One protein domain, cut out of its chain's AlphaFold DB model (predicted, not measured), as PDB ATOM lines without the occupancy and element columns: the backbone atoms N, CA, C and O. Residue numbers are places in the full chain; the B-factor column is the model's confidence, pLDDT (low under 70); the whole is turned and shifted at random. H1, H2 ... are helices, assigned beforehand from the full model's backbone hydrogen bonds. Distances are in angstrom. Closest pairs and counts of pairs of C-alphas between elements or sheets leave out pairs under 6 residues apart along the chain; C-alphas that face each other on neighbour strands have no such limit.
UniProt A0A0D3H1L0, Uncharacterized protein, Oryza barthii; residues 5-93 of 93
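Overview. This is residues 5 to 93 of the 93 residues of an uncharacterized protein of Oryza barthii (UniProt A0A0D3H1L0). An open frame of four helices: a long loop, residues 16 to 31, joins H1 to H2, H3 makes the base, and H4 carries on from H3 at a wide corner and sticks out with residues 78 to 93. The 89 printed residues, with helices H1 to H4 and no named strand, are all helix in class. The whole is extended, with radius of gyration of the C-alphas 20.8 A and spans of 67 by 31 by 17 A.

Along the chain. H1, residues 5 to 15, begins at C-alpha 5 (12.628, -8.995, 42.789). H2 is residues 32 to 43. H3, residues 49 to 66, is 26.0 A long. H4, residues 71 to 91, is 30.8 A long and ends at C-alpha 91 (26.050, -8.557, 82.853).

Arrangement. H1 and H2 touch no helix. H3 and H4 touch only at the corner, closest at the C-alphas of Ala 65 and Ser 71, 4.9 A, with a shallow tilt of 31 degrees, the same way. Every O i to N i+4 pair is within hydrogen-bond range in H2, H3 and H4, and 6 of 7 in H1.

Size, cuts and confidence. The C-alphas farthest apart, Gly 33 and Arg 93, are 67.6 A apart. The printed part has no cut. The link H1 to H2 is long. Residues 26, 27 and 93 have pLDDT under 70.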
ATOM      1  N   GLN A   5      13.296  -8.109  43.764       88.25
ATOM      2  CA  GLN A   5      12.628  -8.995  42.789       88.25
ATOM      3  C   GLN A   5      13.338  -9.141  41.429       88.25
ATOM      4  O   GLN A   5      13.248 -10.191  40.802       88.25
ATOM      5  N   PHE A   6      14.016  -8.094  40.942       87.62
ATOM      6  CA  PHE A   6      14.802  -8.177  39.706       87.62
ATOM      7  C   PHE A   6      16.016  -9.106  39.846       87.62
ATOM      8  O   PHE A   6      16.290  -9.924  38.967       87.62
ATOM      9  N   ILE A   7      16.723  -9.001  40.969       91.75
ATOM     10  CA  ILE A   7      17.844  -9.869  41.324       91.75
ATOM     11  C   ILE A   7      17.342 -11.263  41.698       91.75
ATOM     12  O   ILE A   7      17.923 -12.238  41.229       91.75
ATOM     13  N   ASP A   8      16.233 -11.375  42.429       93.06
ATOM     14  CA  ASP A   8      15.647 -12.673  42.784       93.06
ATOM     15  C   ASP A   8      15.209 -13.449  41.540       93.06
ATOM     16  O   ASP A   8      15.494 -14.638  41.409       93.06
ATOM     17  N   ALA A   9      14.579 -12.772  40.574       92.50
ATOM     18  CA  ALA A   9      14.211 -13.384  39.301       92.50
ATOM     19  C   ALA A   9      15.450 -13.887  38.549       92.50
ATOM     20  O   ALA A   9      15.429 -14.987  38.001       92.50
ATOM     21  N   ARG A  10      16.547 -13.122  38.551       93.44
ATOM     22  CA  ARG A  10      17.825 -13.564  37.977       93.44
ATOM     23  C   ARG A  10      18.413 -14.760  38.730       93.44
ATOM     24  O   ARG A  10      18.922 -15.677  38.093       93.44
ATOM     25  N   LEU A  11      18.338 -14.779  40.057       96.00
ATOM     26  CA  LEU A  11      18.821 -15.889  40.876       96.00
ATOM     27  C   LEU A  11      18.047 -17.182  40.576       96.00
ATOM     28  O   LEU A  11      18.647 -18.217  40.299       96.00
ATOM     29  N   VAL A  12      16.717 -17.116  40.573       96.19
ATOM     30  CA  VAL A  12      15.859 -18.293  40.378       96.19
ATOM     31  C   VAL A  12      15.877 -18.778  38.928       96.19
ATOM     32  O   VAL A  12      16.015 -19.977  38.688       96.19
ATOM     33  N   VAL A  13      15.742 -17.870  37.956       95.62
ATOM     34  CA  VAL A  13      15.623 -18.228  36.534       95.62
ATOM     35  C   VAL A  13      16.994 -18.440  35.904       95.62
ATOM     36  O   VAL A  13      17.254 -19.503  35.354       95.62
ATOM     37  N   ASP A  14      17.881 -17.450  35.994       95.38
ATOM     38  CA  ASP A  14      19.096 -17.434  35.175       95.38
ATOM     39  C   ASP A  14      20.243 -18.222  35.833       95.38
ATOM     40  O   ASP A  14      21.030 -18.855  35.131       95.38
ATOM     41  N   LEU A  15      20.354 -18.194  37.170       96.75
ATOM     42  CA  LEU A  15      21.424 -18.895  37.894       96.75
ATOM     43  C   LEU A  15      21.040 -20.322  38.298       96.75
ATOM     44  O   LEU A  15      21.862 -21.228  38.174       96.75
ATOM     45  N   HIS A  16      19.813 -20.537  38.776       96.75
ATOM     46  CA  HIS A  16      19.367 -21.860  39.225       96.75
ATOM     47  C   HIS A  16      18.545 -22.634  38.192       96.75
ATOM     48  O   HIS A  16      18.365 -23.839  38.360       96.75
ATOM     49  N   GLY A  17      18.048 -21.988  37.131       97.00
ATOM     50  CA  GLY A  17      17.198 -22.650  36.132       97.00
ATOM     51  C   GLY A  17      15.889 -23.195  36.713       97.00
ATOM     52  O   GLY A  17      15.254 -24.050  36.105       97.00
ATOM     53  N   ALA A  18      15.496 -22.728  37.900       97.06
ATOM     54  CA  ALA A  18      14.401 -23.262  38.704       97.06
ATOM     55  C   ALA A  18      13.106 -22.444  38.550       97.06
ATOM     56  O   ALA A  18      12.196 -22.554  39.373       97.06
ATOM     57  N   GLY A  19      13.019 -21.612  37.510       94.88
ATOM     58  CA  GLY A  19      11.836 -20.823  37.192       94.88
ATOM     59  C   GLY A  19      11.784 -20.406  35.727       94.88
ATOM     60  O   GLY A  19      12.751 -20.554  34.983       94.88
ATOM     61  N   VAL A  20      10.641 -19.854  35.322       93.19
ATOM     62  CA  VAL A  20      10.405 -19.331  33.969       93.19
ATOM     63  C   VAL A  20      10.015 -17.864  34.047       93.19
ATOM     64  O   VAL A  20       9.194 -17.460  34.872       93.19
ATOM     65  N   ARG A  21      10.598 -17.054  33.164       90.19
ATOM     66  CA  ARG A  21      10.308 -15.624  33.073       90.19
ATOM     67  C   ARG A  21       9.013 -15.405  32.291       90.19
ATOM     68  O   ARG A  21       8.948 -15.702  31.104       90.19
ATOM     69  N   ALA A  22       7.989 -14.872  32.956       88.31
ATOM     70  CA  ALA A  22       6.703 -14.563  32.325       88.31
ATOM     71  C   ALA A  22       6.634 -13.135  31.750       88.31
ATOM     72  O   ALA A  22       5.933 -12.888  30.772       88.31
ATOM     73  N   ALA A  23       7.352 -12.193  32.366       84.69
ATOM     74  CA  ALA A  23       7.450 -10.794  31.956       84.69
ATOM     75  C   ALA A  23       8.751 -10.189  32.497       84.69
ATOM     76  O   ALA A  23       9.264 -10.656  33.515       84.69
ATOM     77  N   ASP A  24       9.250  -9.126  31.866       78.56
ATOM     78  CA  ASP A  24      10.386  -8.355  32.374       78.56
ATOM     79  C   ASP A  24      10.156  -6.847  32.196       78.56
ATOM     80  O   ASP A  24       9.432  -6.428  31.293       78.56
ATOM     81  N   GLY A  25      10.777  -6.035  33.053       73.31
ATOM     82  CA  GLY A  25      10.717  -4.574  33.013       73.31
ATOM     83  C   GLY A  25       9.845  -3.909  34.088       73.31
ATOM     84  O   GLY A  25       8.953  -4.496  34.712       73.31
ATOM     85  N   ALA A  26      10.124  -2.628  34.341       66.81
ATOM     86  CA  ALA A  26       9.339  -1.802  35.254       66.81
ATOM     87  C   ALA A  26       7.980  -1.453  34.625       66.81
ATOM     88  O   ALA A  26       7.923  -0.910  33.528       66.81
ATOM     89  N   GLY A  27       6.881  -1.768  35.320       67.56
ATOM     90  CA  GLY A  27       5.523  -1.521  34.818       67.56
ATOM     91  C   GLY A  27       5.065  -2.478  33.715       67.56
ATOM     92  O   GLY A  27       4.034  -2.229  33.098       67.56
ATOM     93  N   ALA A  28       5.805  -3.564  33.471       75.19
ATOM     94  CA  ALA A  28       5.441  -4.552  32.469       75.19
ATOM     95  C   ALA A  28       4.110  -5.229  32.826       75.19
ATOM     96  O   ALA A  28       4.004  -5.945  33.823       75.19
ATOM     97  N   VAL A  29       3.102  -5.001  31.986       85.19
ATOM     98  CA  VAL A  29       1.906  -5.837  31.915       85.19
ATOM     99  C   VAL A  29       2.196  -6.895  30.850       85.19
ATOM    100  O   VAL A  29       2.423  -6.517  29.699       85.19
ATOM    101  N   PRO A  30       2.264  -8.192  31.198       85.75
ATOM    102  CA  PRO A  30       2.519  -9.232  30.209       85.75
ATOM    103  C   PRO A  30       1.411  -9.284  29.164       85.75
ATOM    104  O   PRO A  30       0.238  -9.070  29.476       85.75
ATOM    105  N   ASP A  31       1.783  -9.654  27.941       89.75
ATOM    106  CA  ASP A  31       0.804 -10.072  26.945       89.75
ATOM    107  C   ASP A  31      -0.018 -11.257  27.500       89.75
ATOM    108  O   ASP A  31       0.573 -12.259  27.924       89.75
ATOM    109  N   PRO A  32      -1.363 -11.184  27.509       92.25
ATOM    110  CA  PRO A  32      -2.197 -12.245  28.069       92.25
ATOM    111  C   PRO A  32      -1.996 -13.604  27.391       92.25
ATOM    112  O   PRO A  32      -2.052 -14.636  28.059       92.25
ATOM    113  N   GLY A  33      -1.737 -13.620  26.079       93.94
ATOM    114  CA  GLY A  33      -1.494 -14.849  25.326       93.94
ATOM    115  C   GLY A  33      -0.167 -15.503  25.703       93.94
ATOM    116  O   GLY A  33      -0.112 -16.715  25.922       93.94
ATOM    117  N   ALA A  34       0.895 -14.710  25.830       90.69
ATOM    118  CA  ALA A  34       2.195 -15.165  26.308       90.69
ATOM    119  C   ALA A  34       2.112 -15.692  27.748       90.69
ATOM    120  O   ALA A  34       2.601 -16.787  28.025       90.69
ATOM    121  N   LEU A  35       1.427 -14.971  28.642       93.50
ATOM    122  CA  LEU A  35       1.240 -15.407  30.025       93.50
ATOM    123  C   LEU A  35       0.454 -16.724  30.111       93.50
ATOM    124  O   LEU A  35       0.851 -17.633  30.840       93.50
ATOM    125  N   ALA A  36      -0.628 -16.862  29.336       95.00
ATOM    126  CA  ALA A  36      -1.411 -18.095  29.286       95.00
ATOM    127  C   ALA A  36      -0.574 -19.296  28.817       95.00
ATOM    128  O   ALA A  36      -0.722 -20.393  29.354       95.00
ATOM    129  N   ARG A  37       0.338 -19.093  27.856       93.69
ATOM    130  CA  ARG A  37       1.273 -20.136  27.402       93.69
ATOM    131  C   ARG A  37       2.257 -20.536  28.492       93.69
ATOM    132  O   ARG A  37       2.407 -21.726  28.731       93.69
ATOM    133  N   VAL A  38       2.856 -19.571  29.197       93.88
ATOM    134  CA  VAL A  38       3.758 -19.863  30.327       93.88
ATOM    135  C   VAL A  38       3.045 -20.707  31.383       93.88
ATOM    136  O   VAL A  38       3.606 -21.696  31.850       93.88
ATOM    137  N   PHE A  39       1.793 -20.384  31.721       94.00
ATOM    138  CA  PHE A  39       1.012 -21.205  32.648       94.00
ATOM    139  C   PHE A  39       0.718 -22.605  32.108       94.00
ATOM    140  O   PHE A  39       0.903 -23.576  32.840       94.00
ATOM    141  N   ALA A  40       0.289 -22.723  30.850       95.62
ATOM    142  CA  ALA A  40       0.009 -24.017  30.233       95.62
ATOM    143  C   ALA A  40       1.259 -24.912  30.201       95.62
ATOM    144  O   ALA A  40       1.192 -26.075  30.593       95.62
ATOM    145  N   ASP A  41       2.405 -24.356  29.812       94.25
ATOM    146  CA  ASP A  41       3.673 -25.082  29.747       94.25
ATOM    147  C   ASP A  41       4.207 -25.432  31.144       94.25
ATOM    148  O   ASP A  41       4.811 -26.485  31.322       94.25
ATOM    149  N   THR A  42       3.937 -24.593  32.150       90.69
ATOM    150  CA  THR A  42       4.265 -24.892  33.555       90.69
ATOM    151  C   THR A  42       3.391 -26.001  34.111       90.69
ATOM    152  O   THR A  42       3.891 -26.843  34.852       90.69
ATOM    153  N   ALA A  43       2.105 -26.039  33.766       90.44
ATOM    154  CA  ALA A  43       1.189 -27.089  34.207       90.44
ATOM    155  C   ALA A  43       1.469 -28.441  33.527       90.44
ATOM    156  O   ALA A  43       1.245 -29.488  34.136       90.44
ATOM    157  N   ASP A  44       1.995 -28.425  32.304       92.69
ATOM    158  CA  ASP A  44       2.420 -29.615  31.573       92.69
ATOM    159  C   ASP A  44       3.697 -30.216  32.194       92.69
ATOM    160  O   ASP A  44       4.740 -29.569  32.306       92.69
ATOM    161  N   ALA A  45       3.623 -31.480  32.617       80.75
ATOM    162  CA  ALA A  45       4.737 -32.161  33.273       80.75
ATOM    163  C   ALA A  45       5.939 -32.410  32.342       80.75
ATOM    164  O   ALA A  45       7.057 -32.560  32.832       80.75
ATOM    165  N   GLY A  46       5.725 -32.461  31.025       89.31
ATOM    166  CA  GLY A  46       6.766 -32.752  30.044       89.31
ATOM    167  C   GLY A  46       7.498 -31.512  29.538       89.31
ATOM    168  O   GLY A  46       8.705 -31.564  29.319       89.31
ATOM    169  N   LYS A  47       6.803 -30.383  29.361       91.56
ATOM    170  CA  LYS A  47       7.384 -29.204  28.690       91.56
ATOM    171  C   LYS A  47       8.435 -28.458  29.501       91.56
ATOM    172  O   LYS A  47       9.356 -27.894  28.921       91.56
ATOM    173  N   LEU A  48       8.302 -28.454  30.824       92.94
ATOM    174  CA  LEU A  48       9.237 -27.802  31.743       92.94
ATOM    175  C   LEU A  48       9.817 -28.803  32.750       92.94
ATOM    176  O   LEU A  48      10.052 -28.466  33.911       92.94
ATOM    177  N   ALA A  49      10.039 -30.044  32.304       94.88
ATOM    178  CA  ALA A  49      10.580 -31.118  33.134       94.88
ATOM    179  C   ALA A  49      11.934 -30.743  33.761       94.88
ATOM    180  O   ALA A  49      12.109 -30.916  34.965       94.88
ATOM    181  N   ASP A  50      12.842 -30.145  32.985       95.38
ATOM    182  CA  ASP A  50      14.160 -29.721  33.477       95.38
ATOM    183  C   ASP A  50      14.049 -28.633  34.551       95.38
ATOM    184  O   ASP A  50      14.693 -28.724  35.596       95.38
ATOM    185  N   VAL A  51      13.176 -27.641  34.339       96.19
ATOM    186  CA  VAL A  51      12.915 -26.581  35.328       96.19
ATOM    187  C   VAL A  51      12.363 -27.194  36.614       96.19
ATOM    188  O   VAL A  51      12.864 -26.902  37.693       96.19
ATOM    189  N   ARG A  52      11.388 -28.108  36.514       94.88
ATOM    190  CA  ARG A  52      10.815 -28.819  37.669       94.88
ATOM    191  C   ARG A  52      11.852 -29.668  38.407       94.88
ATOM    192  O   ARG A  52      11.827 -29.708  39.640       94.88
ATOM    193  N   ALA A  53      12.752 -30.331  37.684       96.31
ATOM    194  CA  ALA A  53      13.848 -31.089  38.278       96.31
ATOM    195  C   ALA A  53      14.783 -30.157  39.062       96.31
ATOM    196  O   ALA A  53      15.037 -30.406  40.239       96.31
ATOM    197  N   LYS A  54      15.186 -29.025  38.472       97.75
ATOM    198  CA  LYS A  54      16.014 -28.007  39.143       97.75
ATOM    199  C   LYS A  54      15.328 -27.386  40.357       97.75
ATOM    200  O   LYS A  54      15.959 -27.233  41.400       97.75
ATOM    201  N   THR A  55      14.031 -27.092  40.270       96.62
ATOM    202  CA  THR A  55      13.236 -26.644  41.422       96.62
ATOM    203  C   THR A  55      13.230 -27.692  42.536       96.62
ATOM    204  O   THR A  55      13.376 -27.336  43.703       96.62
ATOM    205  N   SER A  56      13.094 -28.978  42.198       97.38
ATOM    206  CA  SER A  56      13.078 -30.067  43.184       97.38
ATOM    207  C   SER A  56      14.442 -30.260  43.851       97.38
ATOM    208  O   SER A  56      14.509 -30.414  45.067       97.38
ATOM    209  N   GLU A  57      15.530 -30.192  43.078       98.19
ATOM    210  CA  GLU A  57      16.906 -30.213  43.592       98.19
ATOM    211  C   GLU A  57      17.153 -29.055  44.569       98.19
ATOM    212  O   GLU A  57      17.658 -29.268  45.673       98.19
ATOM    213  N   LEU A  58      16.750 -27.835  44.193       98.00
ATOM    214  CA  LEU A  58      16.903 -26.651  45.037       98.00
ATOM    215  C   LEU A  58      16.075 -26.760  46.326       98.00
ATOM    216  O   LEU A  58      16.569 -26.421  47.400       98.00
ATOM    217  N   ALA A  59      14.844 -27.270  46.239       98.25
ATOM    218  CA  ALA A  59      13.989 -27.498  47.401       98.25
ATOM    219  C   ALA A  59      14.588 -28.537  48.363       98.25
ATOM    220  O   ALA A  59      14.600 -28.314  49.572       98.25
ATOM    221  N   ALA A  60      15.130 -29.641  47.840       98.56
ATOM    222  CA  ALA A  60      15.790 -30.660  48.650       98.56
ATOM    223  C   ALA A  60      17.050 -30.116  49.344       98.56
ATOM    224  O   ALA A  60      17.252 -30.360  50.531       98.56
ATOM    225  N   ALA A  61      17.868 -29.330  48.636       98.19
ATOM    226  CA  ALA A  61      19.045 -28.687  49.217       98.19
ATOM    227  C   ALA A  61      18.670 -27.690  50.326       98.19
ATOM    228  O   ALA A  61      19.315 -27.660  51.374       98.19
ATOM    229  N   ALA A  62      17.611 -26.901  50.118       98.38
ATOM    230  CA  ALA A  62      17.107 -25.974  51.125       98.38
ATOM    231  C   ALA A  62      16.589 -26.709  52.371       98.38
ATOM    232  O   ALA A  62      16.921 -26.304  53.481       98.38
ATOM    233  N   ALA A  63      15.836 -27.803  52.196       98.69
ATOM    234  CA  ALA A  63      15.368 -28.638  53.301       98.69
ATOM    235  C   ALA A  63      16.544 -29.222  54.102       98.69
ATOM    236  O   ALA A  63      16.627 -29.016  55.309       98.69
ATOM    237  N   ALA A  64      17.515 -29.838  53.424       98.75
ATOM    238  CA  ALA A  64      18.697 -30.409  54.070       98.75
ATOM    239  C   ALA A  64      19.544 -29.365  54.823       98.75
ATOM    240  O   ALA A  64      20.170 -29.681  55.831       98.75
ATOM    241  N   ALA A  65      19.577 -28.113  54.357       98.81
ATOM    242  CA  ALA A  65      20.307 -27.046  55.036       98.81
ATOM    243  C   ALA A  65      19.663 -26.633  56.372       98.81
ATOM    244  O   ALA A  65      20.382 -26.195  57.270       98.81
ATOM    245  N   VAL A  66      18.334 -26.738  56.500       98.62
ATOM    246  CA  VAL A  66      17.585 -26.285  57.689       98.62
ATOM    247  C   VAL A  66      17.197 -27.406  58.650       98.62
ATOM    248  O   VAL A  66      16.832 -27.108  59.784       98.62
ATOM    249  N   GLU A  67      17.255 -28.667  58.219       98.44
ATOM    250  CA  GLU A  67      17.084 -29.824  59.103       98.44
ATOM    251  C   GLU A  67      18.138 -29.850  60.222       98.44
ATOM    252  O   GLU A  67      19.185 -29.205  60.135       98.44
ATOM    253  N   GLU A  68      17.858 -30.593  61.295       98.19
ATOM    254  CA  GLU A  68      18.774 -30.734  62.429       98.19
ATOM    255  C   GLU A  68      20.142 -31.262  61.964       98.19
ATOM    256  O   GLU A  68      20.238 -32.264  61.255       98.19
ATOM    257  N   GLY A  69      21.214 -30.556  62.336       98.06
ATOM    258  CA  GLY A  69      22.573 -30.839  61.858       98.06
ATOM    259  C   GLY A  69      22.889 -30.314  60.447       98.06
ATOM    260  O   GLY A  69      24.016 -30.469  59.976       98.06
ATOM    261  N   GLY A  70      21.931 -29.668  59.778       98.69
ATOM    262  CA  GLY A  70      22.117 -28.965  58.512       98.69
ATOM    263  C   GLY A  70      22.974 -27.703  58.645       98.69
ATOM    264  O   GLY A  70      23.198 -27.171  59.734       98.69
ATOM    265  N   SER A  71      23.471 -27.186  57.521       98.75
ATOM    266  CA  SER A  71      24.411 -26.055  57.525       98.75
ATOM    267  C   SER A  71      23.812 -24.763  58.089       98.75
ATOM    268  O   SER A  71      24.467 -24.083  58.880       98.75
ATOM    269  N   SER A  72      22.575 -24.426  57.719       98.62
ATOM    270  CA  SER A  72      21.868 -23.256  58.249       98.62
ATOM    271  C   SER A  72      21.448 -23.467  59.702       98.62
ATOM    272  O   SER A  72      21.506 -22.517  60.482       98.62
ATOM    273  N   TRP A  73      21.082 -24.697  60.082       98.75
ATOM    274  CA  TRP A  73      20.811 -25.057  61.478       98.75
ATOM    275  C   TRP A  73      22.037 -24.800  62.363       98.75
ATOM    276  O   TRP A  73      21.958 -24.035  63.323       98.75
ATOM    277  N   ILE A  74      23.193 -25.353  61.981       98.75
ATOM    278  CA  ILE A  74      24.469 -25.179  62.691       98.75
ATOM    279  C   ILE A  74      24.861 -23.699  62.765       98.75
ATOM    280  O   ILE A  74      25.301 -23.218  63.808       98.75
ATOM    281  N   ALA A  75      24.713 -22.956  61.665       98.69
ATOM    282  CA  ALA A  75      25.046 -21.534  61.642       98.69
ATOM    283  C   ALA A  75      24.170 -20.723  62.612       98.69
ATOM    284  O   ALA A  75      24.684 -19.849  63.313       98.69
ATOM    285  N   MET A  76      22.871 -21.029  62.678       98.50
ATOM    286  CA  MET A  76      21.942 -20.361  63.586       98.50
ATOM    287  C   MET A  76      22.215 -20.717  65.053       98.50
ATOM    288  O   MET A  76      22.223 -19.828  65.902       98.50
ATOM    289  N   GLU A  77      22.498 -21.988  65.353       98.56
ATOM    290  CA  GLU A  77      22.895 -22.429  66.696       98.56
ATOM    291  C   GLU A  77      24.173 -21.716  67.159       98.56
ATOM    292  O   GLU A  77      24.230 -21.169  68.262       98.56
ATOM    293  N   LYS A  78      25.181 -21.623  66.283       98.62
ATOM    294  CA  LYS A  78      26.417 -20.883  66.563       98.62
ATOM    295  C   LYS A  78      26.140 -19.411  66.868       98.62
ATOM    296  O   LYS A  78      26.668 -18.890  67.847       98.62
ATOM    297  N   MET A  79      25.304 -18.756  66.063       98.44
ATOM    298  CA  MET A  79      24.919 -17.361  66.284       98.44
ATOM    299  C   MET A  79      24.217 -17.169  67.638       98.44
ATOM    300  O   MET A  79      24.508 -16.204  68.342       98.44
ATOM    301  N   ALA A  80      23.315 -18.077  68.023       98.44
ATOM    302  CA  ALA A  80      22.630 -18.014  69.313       98.44
ATOM    303  C   ALA A  80      23.615 -18.125  70.492       98.44
ATOM    304  O   ALA A  80      23.561 -17.308  71.409       98.44
ATOM    305  N   ASN A  81      24.566 -19.060  70.417       98.31
ATOM    306  CA  ASN A  81      25.596 -19.244  71.444       98.31
ATOM    307  C   ASN A  81      26.532 -18.027  71.562       98.31
ATOM    308  O   ASN A  81      26.920 -17.633  72.664       98.31
ATOM    309  N   GLU A  82      26.892 -17.404  70.434       98.38
ATOM    310  CA  GLU A  82      27.690 -16.171  70.426       98.38
ATOM    311  C   GLU A  82      26.941 -15.012  71.105       98.38
ATOM    312  O   GLU A  82      27.533 -14.275  71.893       98.38
ATOM    313  N   LEU A  83      25.633 -14.879  70.856       98.19
ATOM    314  CA  LEU A  83      24.792 -13.866  71.499       98.19
ATOM    315  C   LEU A  83      24.617 -14.111  73.002       98.19
ATOM    316  O   LEU A  83      24.671 -13.157  73.778       98.19
ATOM    317  N   GLU A  84      24.436 -15.364  73.422       97.75
ATOM    318  CA  GLU A  84      24.360 -15.730  74.839       97.75
ATOM    319  C   GLU A  84      25.666 -15.398  75.567       97.75
ATOM    320  O   GLU A  84      25.649 -14.748  76.613       97.75
ATOM    321  N   THR A  85      26.805 -15.759  74.970       97.81
ATOM    322  CA  THR A  85      28.131 -15.443  75.519       97.81
ATOM    323  C   THR A  85      28.309 -13.933  75.679       97.81
ATOM    324  O   THR A  85      28.654 -13.457  76.759       97.81
ATOM    325  N   ALA A  86      27.998 -13.164  74.630       96.75
ATOM    326  CA  ALA A  86      28.101 -11.707  74.659       96.75
ATOM    327  C   ALA A  86      27.178 -11.068  75.712       96.75
ATOM    328  O   ALA A  86      27.551 -10.075  76.339       96.75
ATOM    329  N   TYR A  87      25.985 -11.631  75.923       96.00
ATOM    330  CA  TYR A  87      25.061 -11.167  76.952       96.00
ATOM    331  C   TYR A  87      25.618 -11.405  78.359       96.00
ATOM    332  O   TYR A  87      25.668 -10.463  79.151       96.00
ATOM    333  N   LEU A  88      26.095 -12.613  78.665       96.12
ATOM    334  CA  LEU A  88      26.653 -12.936  79.984       96.12
ATOM    335  C   LEU A  88      27.869 -12.059  80.318       96.12
ATOM    336  O   LEU A  88      27.921 -11.457  81.389       96.12
ATOM    337  N   GLU A  89      28.780 -11.866  79.360       95.19
ATOM    338  CA  GLU A  89      29.934 -10.968  79.515       95.19
ATOM    339  C   GLU A  89      29.561  -9.490  79.720       95.19
ATOM    340  O   GLU A  89      30.397  -8.693  80.162       95.19
ATOM    341  N   SER A  90      28.347  -9.090  79.336       93.69
ATOM    342  CA  SER A  90      27.845  -7.729  79.534       93.69
ATOM    343  C   SER A  90      27.204  -7.521  80.907       93.69
ATOM    344  O   SER A  90      27.199  -6.395  81.393       93.69
ATOM    345  N   VAL A  91      26.689  -8.588  81.527       90.00
ATOM    346  CA  VAL A  91      26.050  -8.557  82.853       90.00
ATOM    347  C   VAL A  91      27.084  -8.631  83.981       90.00
ATOM    348  O   VAL A  91      26.851  -8.078  85.052       90.00
ATOM    349  N   ASP A  92      28.240  -9.253  83.733       77.19
ATOM    350  CA  ASP A  92      29.352  -9.346  84.692       77.19
ATOM    351  C   ASP A  92      30.233  -8.072  84.772       77.19
ATOM    352  O   ASP A  92      31.225  -8.055  85.508       77.19
ATOM    353  N   ARG A  93      29.901  -7.002  84.032       63.25
ATOM    354  CA  ARG A  93      30.590  -5.693  84.064       63.25
ATOM    355  C   ARG A  93      29.791  -4.641  84.820       63.25
ATOM    356  O   ARG A  93      30.447  -3.818  85.499       63.25
TER     357      ARG A  93